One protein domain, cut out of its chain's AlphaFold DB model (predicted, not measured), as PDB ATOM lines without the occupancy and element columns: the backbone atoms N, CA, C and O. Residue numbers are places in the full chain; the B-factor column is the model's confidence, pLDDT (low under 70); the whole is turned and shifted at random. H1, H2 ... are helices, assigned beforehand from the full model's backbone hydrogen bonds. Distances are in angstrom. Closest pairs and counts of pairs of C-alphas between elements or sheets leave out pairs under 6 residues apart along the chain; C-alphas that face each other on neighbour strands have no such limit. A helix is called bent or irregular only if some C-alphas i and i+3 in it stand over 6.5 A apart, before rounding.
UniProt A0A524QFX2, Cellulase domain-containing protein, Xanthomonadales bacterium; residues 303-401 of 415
ATOM      1  N   TRP A 303     192.133 191.179 199.248       96.88
ATOM      2  CA  TRP A 303     191.825 190.125 200.217       96.88
ATOM      3  C   TRP A 303     191.355 188.843 199.531       96.88
ATOM      4  O   TRP A 303     191.958 187.785 199.727       96.88
ATOM      5  N   MET A 304     190.330 188.940 198.679       95.88
ATOM      6  CA  MET A 304     189.750 187.773 198.010       95.88
ATOM      7  C   MET A 304     190.755 187.092 197.078       95.88
ATOM      8  O   MET A 304     190.871 185.867 197.096       95.88
ATOM      9  N   LYS A 305     191.559 187.871 196.342       96.38
ATOM     10  CA  LYS A 305     192.648 187.345 195.502       96.38
ATOM     11  C   LYS A 305     193.715 186.620 196.318       96.38
ATOM     12  O   LYS A 305     194.186 185.568 195.891       96.38
ATOM     13  N   ARG A 306     194.084 187.145 197.491       96.38
ATOM     14  CA  ARG A 306     195.105 186.534 198.356       96.38
ATOM     15  C   ARG A 306     194.658 185.178 198.896       96.38
ATOM     16  O   ARG A 306     195.444 184.238 198.877       96.38
ATOM     17  N   ILE A 307     193.416 185.065 199.366       94.56
ATOM     18  CA  ILE A 307     192.910 183.815 199.954       94.56
ATOM     19  C   ILE A 307     192.396 182.816 198.908       94.56
ATOM     20  O   ILE A 307     192.118 181.667 199.255       94.56
ATOM     21  N   GLN A 308     192.277 183.225 197.637       93.56
ATOM     22  CA  GLN A 308     191.679 182.436 196.556       93.56
ATOM     23  C   GLN A 308     192.204 180.991 196.460       93.56
ATOM     24  O   GLN A 308     191.368 180.091 196.338       93.56
ATOM     25  N   PRO A 309     193.523 180.706 196.542       93.56
ATOM     26  CA  PRO A 309     194.015 179.332 196.425       93.56
ATOM     27  C   PRO A 309     193.459 178.416 197.519       93.56
ATOM     28  O   PRO A 309     193.073 177.282 197.247       93.56
ATOM     29  N   VAL A 310     193.368 178.927 198.749       92.81
ATOM     30  CA  VAL A 310     192.860 178.173 199.901       92.81
ATOM     31  C   VAL A 310     191.340 178.101 199.872       92.81
ATOM     32  O   VAL A 310     190.783 177.042 200.133       92.81
ATOM     33  N   HIS A 311     190.661 179.184 199.486       89.12
ATOM     34  CA  HIS A 311     189.206 179.201 199.333       89.12
ATOM     35  C   HIS A 311     188.723 178.194 198.275       89.12
ATOM     36  O   HIS A 311     187.728 177.498 198.482       89.12
ATOM     37  N   ARG A 312     189.466 178.045 197.170       89.00
ATOM     38  CA  ARG A 312     189.196 177.023 196.154       89.00
ATOM     39  C   ARG A 312     189.271 175.613 196.744       89.00
ATOM     40  O   ARG A 312     188.328 174.848 196.585       89.00
ATOM     41  N   VAL A 313     190.349 175.298 197.466       89.44
ATOM     42  CA  VAL A 313     190.513 173.991 198.127       89.44
ATOM     43  C   VAL A 313     189.434 173.768 199.192       89.44
ATOM     44  O   VAL A 313     188.886 172.674 199.281       89.44
ATOM     45  N   LYS A 314     189.081 174.809 199.961       88.00
ATOM     46  CA  LYS A 314     187.986 174.780 200.942       88.00
ATOM     47  C   LYS A 314     186.676 174.327 200.288       88.00
ATOM     48  O   LYS A 314     185.998 173.462 200.835       88.00
ATOM     49  N   THR A 315     186.367 174.877 199.112       84.38
ATOM     50  CA  THR A 315     185.165 174.539 198.332       84.38
ATOM     51  C   THR A 315     185.254 173.118 197.768       84.38
ATOM     52  O   THR A 315     184.373 172.303 198.016       84.38
ATOM     53  N   GLU A 316     186.349 172.784 197.071       85.06
ATOM     54  CA  GLU A 316     186.561 171.468 196.442       85.06
ATOM     55  C   GLU A 316     186.538 170.309 197.450       85.06
ATOM     56  O   GLU A 316     186.172 169.191 197.092       85.06
ATOM     57  N   LEU A 317     186.917 170.559 198.706       86.38
ATOM     58  CA  LEU A 317     186.931 169.561 199.776       86.38
ATOM     59  C   LEU A 317     185.769 169.693 200.765       86.38
ATOM     60  O   LEU A 317     185.784 168.997 201.777       86.38
ATOM     61  N   ARG A 318     184.779 170.562 200.503       83.50
ATOM     62  CA  ARG A 318     183.614 170.762 201.384       83.50
ATOM     63  C   ARG A 318     184.034 170.956 202.852       83.50
ATOM     64  O   ARG A 318     183.530 170.295 203.755       83.50
ATOM     65  N   ALA A 319     185.006 171.835 203.098       84.75
ATOM     66  CA  ALA A 319     185.539 172.040 204.449       84.75
ATOM     67  C   ALA A 319     184.578 172.823 205.372       84.75
ATOM     68  O   ALA A 319     184.890 173.062 206.531       84.75
ATOM     69  N   ASP A 320     183.439 173.268 204.846       79.50
ATOM     70  CA  ASP A 320     182.391 174.012 205.541       79.50
ATOM     71  C   ASP A 320     181.062 173.595 204.918       79.50
ATOM     72  O   ASP A 320     180.696 174.053 203.834       79.50
ATOM     73  N   SER A 321     180.387 172.647 205.559       72.38
ATOM     74  CA  SER A 321     179.170 172.055 205.017       72.38
ATOM     75  C   SER A 321     177.943 172.944 205.196       72.38
ATOM     76  O   SER A 321     176.901 172.664 204.598       72.38
ATOM     77  N   TRP A 322     178.055 174.022 205.972       71.56
ATOM     78  CA  TRP A 322     176.971 174.972 206.156       71.56
ATOM     79  C   TRP A 322     176.797 175.854 204.912       71.56
ATOM     80  O   TRP A 322     175.691 175.907 204.369       71.56
ATOM     81  N   ILE A 323     177.887 176.451 204.405       71.31
ATOM     82  CA  ILE A 323     177.863 177.340 203.225       71.31
ATOM     83  C   ILE A 323     178.230 176.616 201.925       71.31
ATOM     84  O   ILE A 323     177.537 176.789 200.926       71.31
ATOM     85  N   ASP A 324     179.301 175.817 201.902       65.81
ATOM     86  CA  ASP A 324     179.881 175.264 200.670       65.81
ATOM     87  C   ASP A 324     179.695 173.745 200.618       65.81
ATOM     88  O   ASP A 324     180.571 172.956 200.968       65.81
ATOM     89  N   ARG A 325     178.515 173.319 200.159       64.12
ATOM     90  CA  ARG A 325     178.067 171.916 200.220       64.12
ATOM     91  C   ARG A 325     178.581 171.005 199.105       64.12
ATOM     92  O   ARG A 325     178.365 169.800 199.182       64.12
ATOM     93  N   ALA A 326     179.217 171.536 198.064       60.53
ATOM     94  CA  ALA A 326     179.463 170.778 196.839       60.53
ATOM     95  C   ALA A 326     180.902 170.247 196.730       60.53
ATOM     96  O   ALA A 326     181.805 170.952 196.288       60.53
ATOM     97  N   SER A 327     181.079 168.957 197.024       75.25
ATOM     98  CA  SER A 327     182.210 168.156 196.538       75.25
ATOM     99  C   SER A 327     181.687 166.785 196.099       75.25
ATOM    100  O   SER A 327     181.580 165.875 196.926       75.25
ATOM    101  N   PRO A 328     181.284 166.616 194.821       81.00
ATOM    102  CA  PRO A 328     180.678 165.373 194.342       81.00
ATOM    103  C   PRO A 328     181.542 164.139 194.620       81.00
ATOM    104  O   PRO A 328     181.019 163.084 194.990       81.00
ATOM    105  N   GLU A 329     182.858 164.278 194.469       86.38
ATOM    106  CA  GLU A 329     183.837 163.223 194.696       86.38
ATOM    107  C   GLU A 329     183.932 162.854 196.180       86.38
ATOM    108  O   GLU A 329     183.751 161.683 196.526       86.38
ATOM    109  N   LEU A 330     184.162 163.832 197.069       85.25
ATOM    110  CA  LEU A 330     184.251 163.566 198.507       85.25
ATOM    111  C   LEU A 330     182.931 163.003 199.035       85.25
ATOM    112  O   LEU A 330     182.927 161.987 199.728       85.25
ATOM    113  N   ASP A 331     181.804 163.595 198.646       85.69
ATOM    114  CA  ASP A 331     180.493 163.129 199.073       85.69
ATOM    115  C   ASP A 331     180.201 161.700 198.595       85.69
ATOM    116  O   ASP A 331     179.555 160.932 199.307       85.69
ATOM    117  N   SER A 332     180.666 161.312 197.402       90.31
ATOM    118  CA  SER A 332     180.559 159.932 196.914       90.31
ATOM    119  C   SER A 332     181.323 158.960 197.817       90.31
ATOM    120  O   SER A 332     180.784 157.922 198.214       90.31
ATOM    121  N   HIS A 333     182.545 159.319 198.223       91.50
ATOM    122  CA  HIS A 333     183.340 158.517 199.153       91.50
ATOM    123  C   HIS A 333     182.694 158.418 200.539       91.50
ATOM    124  O   HIS A 333     182.594 157.318 201.091       91.50
ATOM    125  N   LEU A 334     182.205 159.538 201.078       91.00
ATOM    126  CA  LEU A 334     181.511 159.569 202.365       91.00
ATOM    127  C   LEU A 334     180.230 158.732 202.324       91.00
ATOM    128  O   LEU A 334     180.000 157.937 203.232       91.00
ATOM    129  N   ARG A 335     179.439 158.821 201.247       92.38
ATOM    130  CA  ARG A 335     178.240 157.989 201.042       92.38
ATOM    131  C   ARG A 335     178.566 156.503 200.964       92.38
ATOM    132  O   ARG A 335     177.860 155.702 201.578       92.38
ATOM    133  N   ALA A 336     179.622 156.123 200.248       94.88
ATOM    134  CA  ALA A 336     180.041 154.727 200.152       94.88
ATOM    135  C   ALA A 336     180.446 154.161 201.526       94.88
ATOM    136  O   ALA A 336     179.997 153.075 201.902       94.88
ATOM    137  N   LEU A 337     181.236 154.915 202.299       95.06
ATOM    138  CA  LEU A 337     181.633 154.522 203.651       95.06
ATOM    139  C   LEU A 337     180.432 154.476 204.604       95.06
ATOM    140  O   LEU A 337     180.242 153.474 205.292       95.06
ATOM    141  N   ALA A 338     179.592 155.511 204.601       93.88
ATOM    142  CA  ALA A 338     178.389 155.584 205.424       93.88
ATOM    143  C   ALA A 338     177.457 154.395 205.162       93.88
ATOM    144  O   ALA A 338     177.017 153.745 206.105       93.88
ATOM    145  N   THR A 339     177.228 154.050 203.891       94.56
ATOM    146  CA  THR A 339     176.407 152.892 203.496       94.56
ATOM    147  C   THR A 339     177.000 151.587 204.025       94.56
ATOM    148  O   THR A 339     176.279 150.734 204.544       94.56
ATOM    149  N   HIS A 340     178.325 151.426 203.930       94.19
ATOM    150  CA  HIS A 340     178.999 150.249 204.465       94.19
ATOM    151  C   HIS A 340     178.818 150.128 205.983       94.19
ATOM    152  O   HIS A 340     178.458 149.052 206.463       94.19
ATOM    153  N   LEU A 341     179.018 151.219 206.730       92.00
ATOM    154  CA  LEU A 341     178.835 151.255 208.185       92.00
ATOM    155  C   LEU A 341     177.383 150.965 208.574       92.00
ATOM    156  O   LEU A 341     177.130 150.070 209.381       92.00
ATOM    157  N   GLN A 342     176.437 151.657 207.939       91.19
ATOM    158  CA  GLN A 342     175.004 151.499 208.164       91.19
ATOM    159  C   GLN A 342     174.577 150.030 208.014       91.19
ATOM    160  O   GLN A 342     173.948 149.480 208.914       91.19
ATOM    161  N   SER A 343     175.045 149.341 206.963       91.62
ATOM    162  CA  SER A 343     174.731 147.920 206.717       91.62
ATOM    163  C   SER A 343     175.166 146.953 207.833       91.62
ATOM    164  O   SER A 343     174.718 145.806 207.876       91.62
ATOM    165  N   ARG A 344     176.075 147.379 208.720       91.00
ATOM    166  CA  ARG A 344     176.536 146.599 209.880       91.00
ATOM    167  C   ARG A 344     175.854 147.024 211.174       91.00
ATOM    168  O   ARG A 344     175.642 146.175 212.035       91.00
ATOM    169  N   LEU A 345     175.518 148.308 211.297       88.31
ATOM    170  CA  LEU A 345     174.889 148.882 212.486       88.31
ATOM    171  C   LEU A 345     173.395 148.562 212.573       88.31
ATOM    172  O   LEU A 345     172.906 148.323 213.671       88.31
ATOM    173  N   GLU A 346     172.682 148.476 211.445       86.44
ATOM    174  CA  GLU A 346     171.234 148.186 211.416       86.44
ATOM    175  C   GLU A 346     170.855 146.848 212.063       86.44
ATOM    176  O   GLU A 346     169.723 146.662 212.507       86.44
ATOM    177  N   ALA A 347     171.800 145.910 212.141       85.00
ATOM    178  CA  ALA A 347     171.599 144.627 212.800       85.00
ATOM    179  C   ALA A 347     171.669 144.708 214.339       85.00
ATOM    180  O   ALA A 347     171.342 143.729 215.014       85.00
ATOM    181  N   LEU A 348     172.125 145.831 214.903       87.81
ATOM    182  CA  LEU A 348     172.325 146.015 216.338       87.81
ATOM    183  C   LEU A 348     171.178 146.827 216.962       87.81
ATOM    184  O   LEU A 348     170.746 147.828 216.387       87.81
ATOM    185  N   PRO A 349     170.704 146.456 218.166       87.31
ATOM    186  CA  PRO A 349     169.733 147.267 218.887       87.31
ATOM    187  C   PRO A 349     170.377 148.582 219.347       87.31
ATOM    188  O   PRO A 349     171.440 148.568 219.964       87.31
ATOM    189  N   GLY A 350     169.717 149.709 219.091       82.06
ATOM    190  CA  GLY A 350     170.158 151.026 219.551       82.06
ATOM    191  C   GLY A 350     169.576 152.166 218.721       82.06
ATOM    192  O   GLY A 350     169.050 151.945 217.632       82.06
ATOM    193  N   ALA A 351     169.664 153.381 219.259       77.50
ATOM    194  CA  ALA A 351     169.470 154.609 218.500       77.50
ATOM    195  C   ALA A 351     170.856 155.148 218.133       77.50
ATOM    196  O   ALA A 351     171.703 155.311 219.011       77.50
ATOM    197  N   TRP A 352     171.084 155.390 216.847       79.06
ATOM    198  CA  TRP A 352     172.362 155.857 216.321       79.06
ATOM    199  C   TRP A 352     172.109 157.063 215.425       79.06
ATOM    200  O   TRP A 352     171.093 157.111 214.728       79.06
ATOM    201  N   ASN A 353     173.041 158.011 215.427       81.75
ATOM    202  CA  ASN A 353     173.018 159.124 214.486       81.75
ATOM    203  C   ASN A 353     173.306 158.616 213.065       81.75
ATOM    204  O   ASN A 353     173.922 157.562 212.885       81.75
ATOM    205  N   SER A 354     172.871 159.372 212.055       87.44
ATOM    206  CA  SER A 354     173.127 159.054 210.649       87.44
ATOM    207  C   SER A 354     174.638 158.988 210.384       87.44
ATOM    208  O   SER A 354     175.316 160.012 210.512       87.44
ATOM    209  N   PRO A 355     175.201 157.834 209.959       89.75
ATOM    210  CA  PRO A 355     176.630 157.741 209.670       89.75
ATOM    211  C   PRO A 355     177.077 158.732 208.598       89.75
ATOM    212  O   PRO A 355     178.212 159.192 208.627       89.75
ATOM    213  N   LEU A 356     176.198 159.067 207.648       88.81
ATOM    214  CA  LEU A 356     176.513 160.028 206.596       88.81
ATOM    215  C   LEU A 356     176.633 161.456 207.138       88.81
ATOM    216  O   LEU A 356     177.539 162.175 206.725       88.81
ATOM    217  N   GLU A 357     175.744 161.860 208.043       83.88
ATOM    218  CA  GLU A 357     175.787 163.191 208.662       83.88
ATOM    219  C   GLU A 357     177.020 163.324 209.561       83.88
ATOM    220  O   GLU A 357     177.794 164.265 209.403       83.88
ATOM    221  N   GLU A 358     177.267 162.325 210.412       86.19
ATOM    222  CA  GLU A 358     178.428 162.282 211.308       86.19
ATOM    223  C   GLU A 358     179.756 162.294 210.541       86.19
ATOM    224  O   GLU A 358     180.677 163.044 210.879       86.19
ATOM    225  N   LEU A 359     179.863 161.488 209.477       89.00
ATOM    226  CA  LEU A 359     181.042 161.482 208.611       89.00
ATOM    227  C   LEU A 359     181.188 162.801 207.855       89.00
ATOM    228  O   LEU A 359     182.301 163.308 207.762       89.00
ATOM    229  N   GLY A 360     180.093 163.355 207.333       86.62
ATOM    230  CA  GLY A 360     180.093 164.645 206.646       86.62
ATOM    231  C   GLY A 360     180.662 165.750 207.524       86.62
ATOM    232  O   GLY A 360     181.633 166.395 207.135       86.62
ATOM    233  N   PHE A 361     180.119 165.893 208.732       82.69
ATOM    234  CA  PHE A 361     180.546 166.909 209.688       82.69
ATOM    235  C   PHE A 361     181.975 166.675 210.201       82.69
ATOM    236  O   PHE A 361     182.795 167.588 210.277       82.69
ATOM    237  N   THR A 362     182.321 165.427 210.527       86.12
ATOM    238  CA  THR A 362     183.658 165.105 211.046       86.12
ATOM    239  C   THR A 362     184.740 165.288 209.986       86.12
ATOM    240  O   THR A 362     185.816 165.805 210.285       86.12
ATOM    241  N   VAL A 363     184.484 164.869 208.747       88.56
ATOM    242  CA  VAL A 363     185.478 164.961 207.675       88.56
ATOM    243  C   VAL A 363     185.559 166.381 207.129       88.56
ATOM    244  O   VAL A 363     186.659 166.921 207.081       88.56
ATOM    245  N   GLY A 364     184.439 166.998 206.748       84.56
ATOM    246  CA  GLY A 364     184.423 168.343 206.168       84.56
ATOM    247  C   GLY A 364     184.748 169.423 207.198       84.56
ATOM    248  O   GLY A 364     185.833 170.010 207.186       84.56
ATOM    249  N   ASP A 365     183.817 169.645 208.125       82.25
ATOM    250  CA  ASP A 365     183.814 170.791 209.042       82.25
ATOM    251  C   ASP A 365     184.885 170.723 210.138       82.25
ATOM    252  O   ASP A 365     185.299 171.754 210.668       82.25
ATOM    253  N   ARG A 366     185.377 169.524 210.479       82.19
ATOM    254  CA  ARG A 366     186.429 169.353 211.498       82.19
ATOM    255  C   ARG A 366     187.783 169.013 210.893       82.19
ATOM    256  O   ARG A 366     188.741 169.766 211.062       82.19
ATOM    257  N   PHE A 367     187.890 167.877 210.210       88.00
ATOM    258  CA  PHE A 367     189.183 167.353 209.778       88.00
ATOM    259  C   PHE A 367     189.793 168.163 208.630       88.00
ATOM    260  O   PHE A 367     190.886 168.707 208.779       88.00
ATOM    261  N   VAL A 368     189.090 168.282 207.501       87.88
ATOM    262  CA  VAL A 368     189.564 169.038 206.332       87.88
ATOM    263  C   VAL A 368     189.756 170.505 206.702       87.88
ATOM    264  O   VAL A 368     190.810 171.067 206.403       87.88
ATOM    265  N   SER A 369     188.791 171.104 207.405       85.56
ATOM    266  CA  SER A 369     188.890 172.487 207.884       85.56
ATOM    267  C   SER A 369     190.145 172.739 208.725       85.56
ATOM    268  O   SER A 369     190.818 173.750 208.536       85.56
ATOM    269  N   HIS A 370     190.537 171.797 209.588       86.50
ATOM    270  CA  HIS A 370     191.783 171.898 210.345       86.50
ATOM    271  C   HIS A 370     193.032 171.721 209.466       86.50
ATOM    272  O   HIS A 370     194.004 172.467 209.610       86.50
ATOM    273  N   LEU A 371     193.011 170.768 208.526       89.50
ATOM    274  CA  LEU A 371     194.145 170.485 207.638       89.50
ATOM    275  C   LEU A 371     194.542 171.672 206.758       89.50
ATOM    276  O   LEU A 371     195.719 171.814 206.424       89.50
ATOM    277  N   ILE A 372     193.586 172.518 206.369       90.31
ATOM    278  CA  ILE A 372     193.855 173.666 205.494       90.31
ATOM    279  C   ILE A 372     194.384 174.897 206.246       90.31
ATOM    280  O   ILE A 372     194.908 175.808 205.602       90.31
ATOM    281  N   LEU A 373     194.311 174.940 207.586       88.06
ATOM    282  CA  LEU A 373     194.731 176.105 208.383       88.06
ATOM    283  C   LEU A 373     196.196 176.515 208.159       88.06
ATOM    284  O   LEU A 373     196.437 177.711 207.977       88.06
ATOM    285  N   PRO A 374     197.184 175.596 208.108       93.12
ATOM    286  CA  PRO A 374     198.556 175.981 207.788       93.12
ATOM    287  C   PRO A 374     198.657 176.637 206.409       93.12
ATOM    288  O   PRO A 374     199.282 177.683 206.279       93.12
ATOM    289  N   ALA A 375     197.982 176.090 205.392       93.94
ATOM    290  CA  ALA A 375     197.982 176.661 204.045       93.94
ATOM    291  C   ALA A 375     197.323 178.050 203.998       93.94
ATOM    292  O   ALA A 375     197.787 178.915 203.252       93.94
ATOM    293  N   PHE A 376     196.280 178.279 204.807       92.25
ATOM    294  CA  PHE A 376     195.689 179.603 205.010       92.25
ATOM    295  C   PHE A 376     196.699 180.585 205.609       92.25
ATOM    296  O   PHE A 376     196.913 181.655 205.044       92.25
ATOM    297  N   ALA A 377     197.372 180.207 206.698       94.12
ATOM    298  CA  ALA A 377     198.380 181.049 207.341       94.12
ATOM    299  C   ALA A 377     199.558 181.373 206.402       94.12
ATOM    300  O   ALA A 377     200.030 182.511 206.371       94.12
ATOM    301  N   GLU A 378     199.986 180.413 205.576       95.88
ATOM    302  CA  GLU A 378     201.039 180.612 204.573       95.88
ATOM    303  C   GLU A 378     200.704 181.697 203.545       95.88
ATOM    304  O   GLU A 378     201.618 182.348 203.040       95.88
ATOM    305  N   GLN A 379     199.418 181.968 203.277       95.31
ATOM    306  CA  GLN A 379     199.039 183.069 202.382       95.31
ATOM    307  C   GLN A 379     199.522 184.426 202.908       95.31
ATOM    308  O   GLN A 379     199.697 185.355 202.125       95.31
ATOM    309  N   PHE A 380     199.780 184.544 204.210       94.94
ATOM    310  CA  PHE A 380     200.185 185.781 204.874       94.94
ATOM    311  C   PHE A 380     201.663 185.778 205.293       94.94
ATOM    312  O   PHE A 380     202.124 186.714 205.946       94.94
ATOM    313  N   ARG A 381     202.447 184.757 204.919       95.31
ATOM    314  CA  ARG A 381     203.871 184.705 205.269       95.31
ATOM    315  C   ARG A 381     204.633 185.857 204.606       95.31
ATOM    316  O   ARG A 381     204.640 185.991 203.387       95.31
ATOM    317  N   GLY A 382     205.346 186.631 205.424       94.25
ATOM    318  CA  GLY A 382     206.277 187.661 204.956       94.25
ATOM    319  C   GLY A 382     205.619 188.908 204.367       94.25
ATOM    320  O   GLY A 382     206.314 189.686 203.721       94.25
ATOM    321  N   ILE A 383     204.314 189.101 204.579       94.25
ATOM    322  CA  ILE A 383     203.629 190.325 204.157       94.25
ATOM    323  C   ILE A 383     204.089 191.517 205.002       94.25
ATOM    324  O   ILE A 383     204.303 191.402 206.209       94.25
ATOM    325  N   SER A 384     204.245 192.662 204.352       94.94
ATOM    326  CA  SER A 384     204.546 193.941 204.993       94.94
ATOM    327  C   SER A 384     203.307 194.564 205.642       94.94
ATOM    328  O   SER A 384     202.177 194.256 205.267       94.94
ATOM    329  N   GLU A 385     203.509 195.510 206.565       93.88
ATOM    330  CA  GLU A 385     202.415 196.313 207.140       93.88
ATOM    331  C   GLU A 385     201.599 197.025 206.050       93.88
ATOM    332  O   GLU A 385     200.375 196.966 206.061       93.88
ATOM    333  N   SER A 386     202.257 197.580 205.023       95.19
ATOM    334  CA  SER A 386     201.565 198.213 203.891       95.19
ATOM    335  C   SER A 386     200.714 197.244 203.064       95.19
ATOM    336  O   SER A 386     199.691 197.637 202.507       95.19
ATOM    337  N   GLU A 387     201.122 195.977 202.956       94.75
ATOM    338  CA  GLU A 387     200.294 194.956 202.308       94.75
ATOM    339  C   GLU A 387     199.114 194.560 203.194       94.75
ATOM    340  O   GLU A 387     198.025 194.354 202.668       94.75
ATOM    341  N   ILE A 388     199.301 194.487 204.517       94.19
ATOM    342  CA  ILE A 388     198.202 194.265 205.467       94.19
ATOM    343  C   ILE A 388     197.169 195.385 205.332       94.19
ATOM    344  O   ILE A 388     195.988 195.082 205.183       94.19
ATOM    345  N   ASP A 389     197.598 196.646 205.291       94.81
ATOM    346  CA  ASP A 389     196.701 197.790 205.105       94.81
ATOM    347  C   ASP A 389     195.916 197.683 203.790       94.81
ATOM    348  O   ASP A 389     194.695 197.837 203.777       94.81
ATOM    349  N   ALA A 390     196.586 197.338 202.685       94.25
ATOM    350  CA  ALA A 390     195.928 197.143 201.392       94.25
ATOM    351  C   ALA A 390     194.929 195.969 201.401       94.25
ATOM    352  O   ALA A 390     193.879 196.035 200.759       94.25
ATOM    353  N   LEU A 391     195.235 194.892 202.128       95.38
ATOM    354  CA  LEU A 391     194.323 193.767 202.322       95.38
ATOM    355  C   LEU A 391     193.106 194.190 203.155       95.38
ATOM    356  O   LEU A 391     191.978 193.924 202.741       95.38
ATOM    357  N   MET A 392     193.315 194.876 204.280       95.44
ATOM    358  CA  MET A 392     192.247 195.334 205.177       95.44
ATOM    359  C   MET A 392     191.346 196.387 204.526       95.44
ATOM    360  O   MET A 392     190.133 196.339 204.720       95.44
ATOM    361  N   ALA A 393     191.892 197.242 203.657       96.44
ATOM    362  CA  ALA A 393     191.115 198.196 202.866       96.44
ATOM    363  C   ALA A 393     190.062 197.519 201.966       96.44
ATOM    364  O   ALA A 393     189.077 198.150 201.586       96.44
ATOM    365  N   SER A 394     190.200 196.221 201.661       97.00
ATOM    366  CA  SER A 394     189.165 195.446 200.950       97.00
ATOM    367  C   SER A 394     187.823 195.424 201.694       97.00
ATOM    368  O   SER A 394     186.777 195.258 201.075       97.00
ATOM    369  N   PHE A 395     187.847 195.586 203.020       95.19
ATOM    370  CA  PHE A 395     186.657 195.593 203.870       95.19
ATOM    371  C   PHE A 395     186.083 196.994 204.087       95.19
ATOM    372  O   PHE A 395     185.007 197.115 204.688       95.19
ATOM    373  N   ASP A 396     186.747 198.048 203.608       95.69
ATOM    374  CA  ASP A 396     186.199 199.400 203.668       95.69
ATOM    375  C   ASP A 396     184.895 199.461 202.881       95.69
ATOM    376  O   ASP A 396     184.776 198.920 201.783       95.69
ATOM    377  N   PHE A 397     183.892 200.142 203.437       95.31
ATOM    378  CA  PHE A 397     182.556 200.180 202.841       95.31
ATOM    379  C   PHE A 397     182.562 200.708 201.396       95.31
ATOM    380  O   PHE A 397     181.811 200.207 200.568       95.31
ATOM    381  N   ALA A 398     183.439 201.667 201.080       96.25
ATOM    382  CA  ALA A 398     183.587 202.217 199.731       96.25
ATOM    383  C   ALA A 398     184.156 201.217 198.705       96.25
ATOM    384  O   ALA A 398     183.979 201.422 197.507       96.25
ATOM    385  N   ASN A 399     184.811 200.150 199.173       96.62
ATOM    386  CA  ASN A 399     185.413 199.096 198.355       96.62
ATOM    387  C   ASN A 399     184.572 197.805 198.354       96.62
ATOM    388  O   ASN A 399     184.996 196.789 197.808       96.62
ATOM    389  N   CYS A 400     183.402 197.823 198.996       97.19
ATOM    390  CA  CYS A 400     182.481 196.697 199.045       97.19
ATOM    391  C   CYS A 400     181.345 196.868 198.029       97.19
ATOM    392  O   CYS A 400     180.904 197.978 197.723       97.19
ATOM    393  N   ASN A 401     180.806 195.743 197.573       96.56
ATOM    394  CA  ASN A 401     179.589 195.687 196.782       96.56
ATOM    395  C   ASN A 401     178.352 195.694 197.686       96.56
ATOM    396  O   ASN A 401     178.404 195.307 198.855       96.56
TER     397      ASN A 401
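What this domain is: This is residues 303 to 401 of the 415 residues of the protein "Cellulase domain-containing protein" of Xanthomonadales bacterium (UniProt A0A524QFX2). A slender rod of helices: H1 and then H2 lead toward one end, the chain folds back there through residues 346 to 351, H3 and H4 return, and H5 lies across the other end, near where H1 begins. The 99 printed residues hold five named helices, H1 to H5 in that order, and no named strand: all helix. The whole is only just loose, close to extended, with a radius of gyration of the C-alphas of 18.9 A and spans of 62 by 29 by 23 A.

How they stand to each other: Start at H1, residues 303 to 316, which is irregular, with C-alphas 306 and 309 7.5 A apart. H2, residues 328 to 345, is only just apart from it, at 8.5 A. H3, residues 355 to 371, only just irregular with C-alphas 365 and 368 6.6 A apart, touches H2 with residues 355 to 360 alone, opposite ways at a steep tilt of 47 degrees; the C-alphas of Ala 338 and Leu 356 come closest, 5.0 A. Residues 307 to 310 of H1 only just touch H4, residues 373 to 378, with 3 pairs of C-alphas within 8 A, Val 310 and Phe 376 closest at 6.0 A. Trp 303 alone of H1 only just touches H5, residues 385 to 395, also with 3 pairs; its C-alpha is 4.9 A from that of Leu 391. In H4 every O i to N i+4 pair is within hydrogen-bond range, against 8 of 10 in H1, 13 of 14 in H2, 10 of 13 in H3 and 5 of 7 in H5.

Where its parts are: Find C-alpha 303 at (191.825, 190.125, 200.217); H1 runs 19.7 A from there. H2 runs 25.2 A to C-alpha 345 at (174.889, 148.882, 212.486). H3 covers 21.8 A, H4 8.6 A, and H5 16.1 A to C-alpha 395 at (186.657, 195.593, 203.870).

The domain as a whole: The C-alphas farthest apart, of Ala 347 and Ser 386, are 62.0 A apart. The printed part has no cut, and H1 to H2 is the long link. Look for low confidence at residues 324 to 326, under 70.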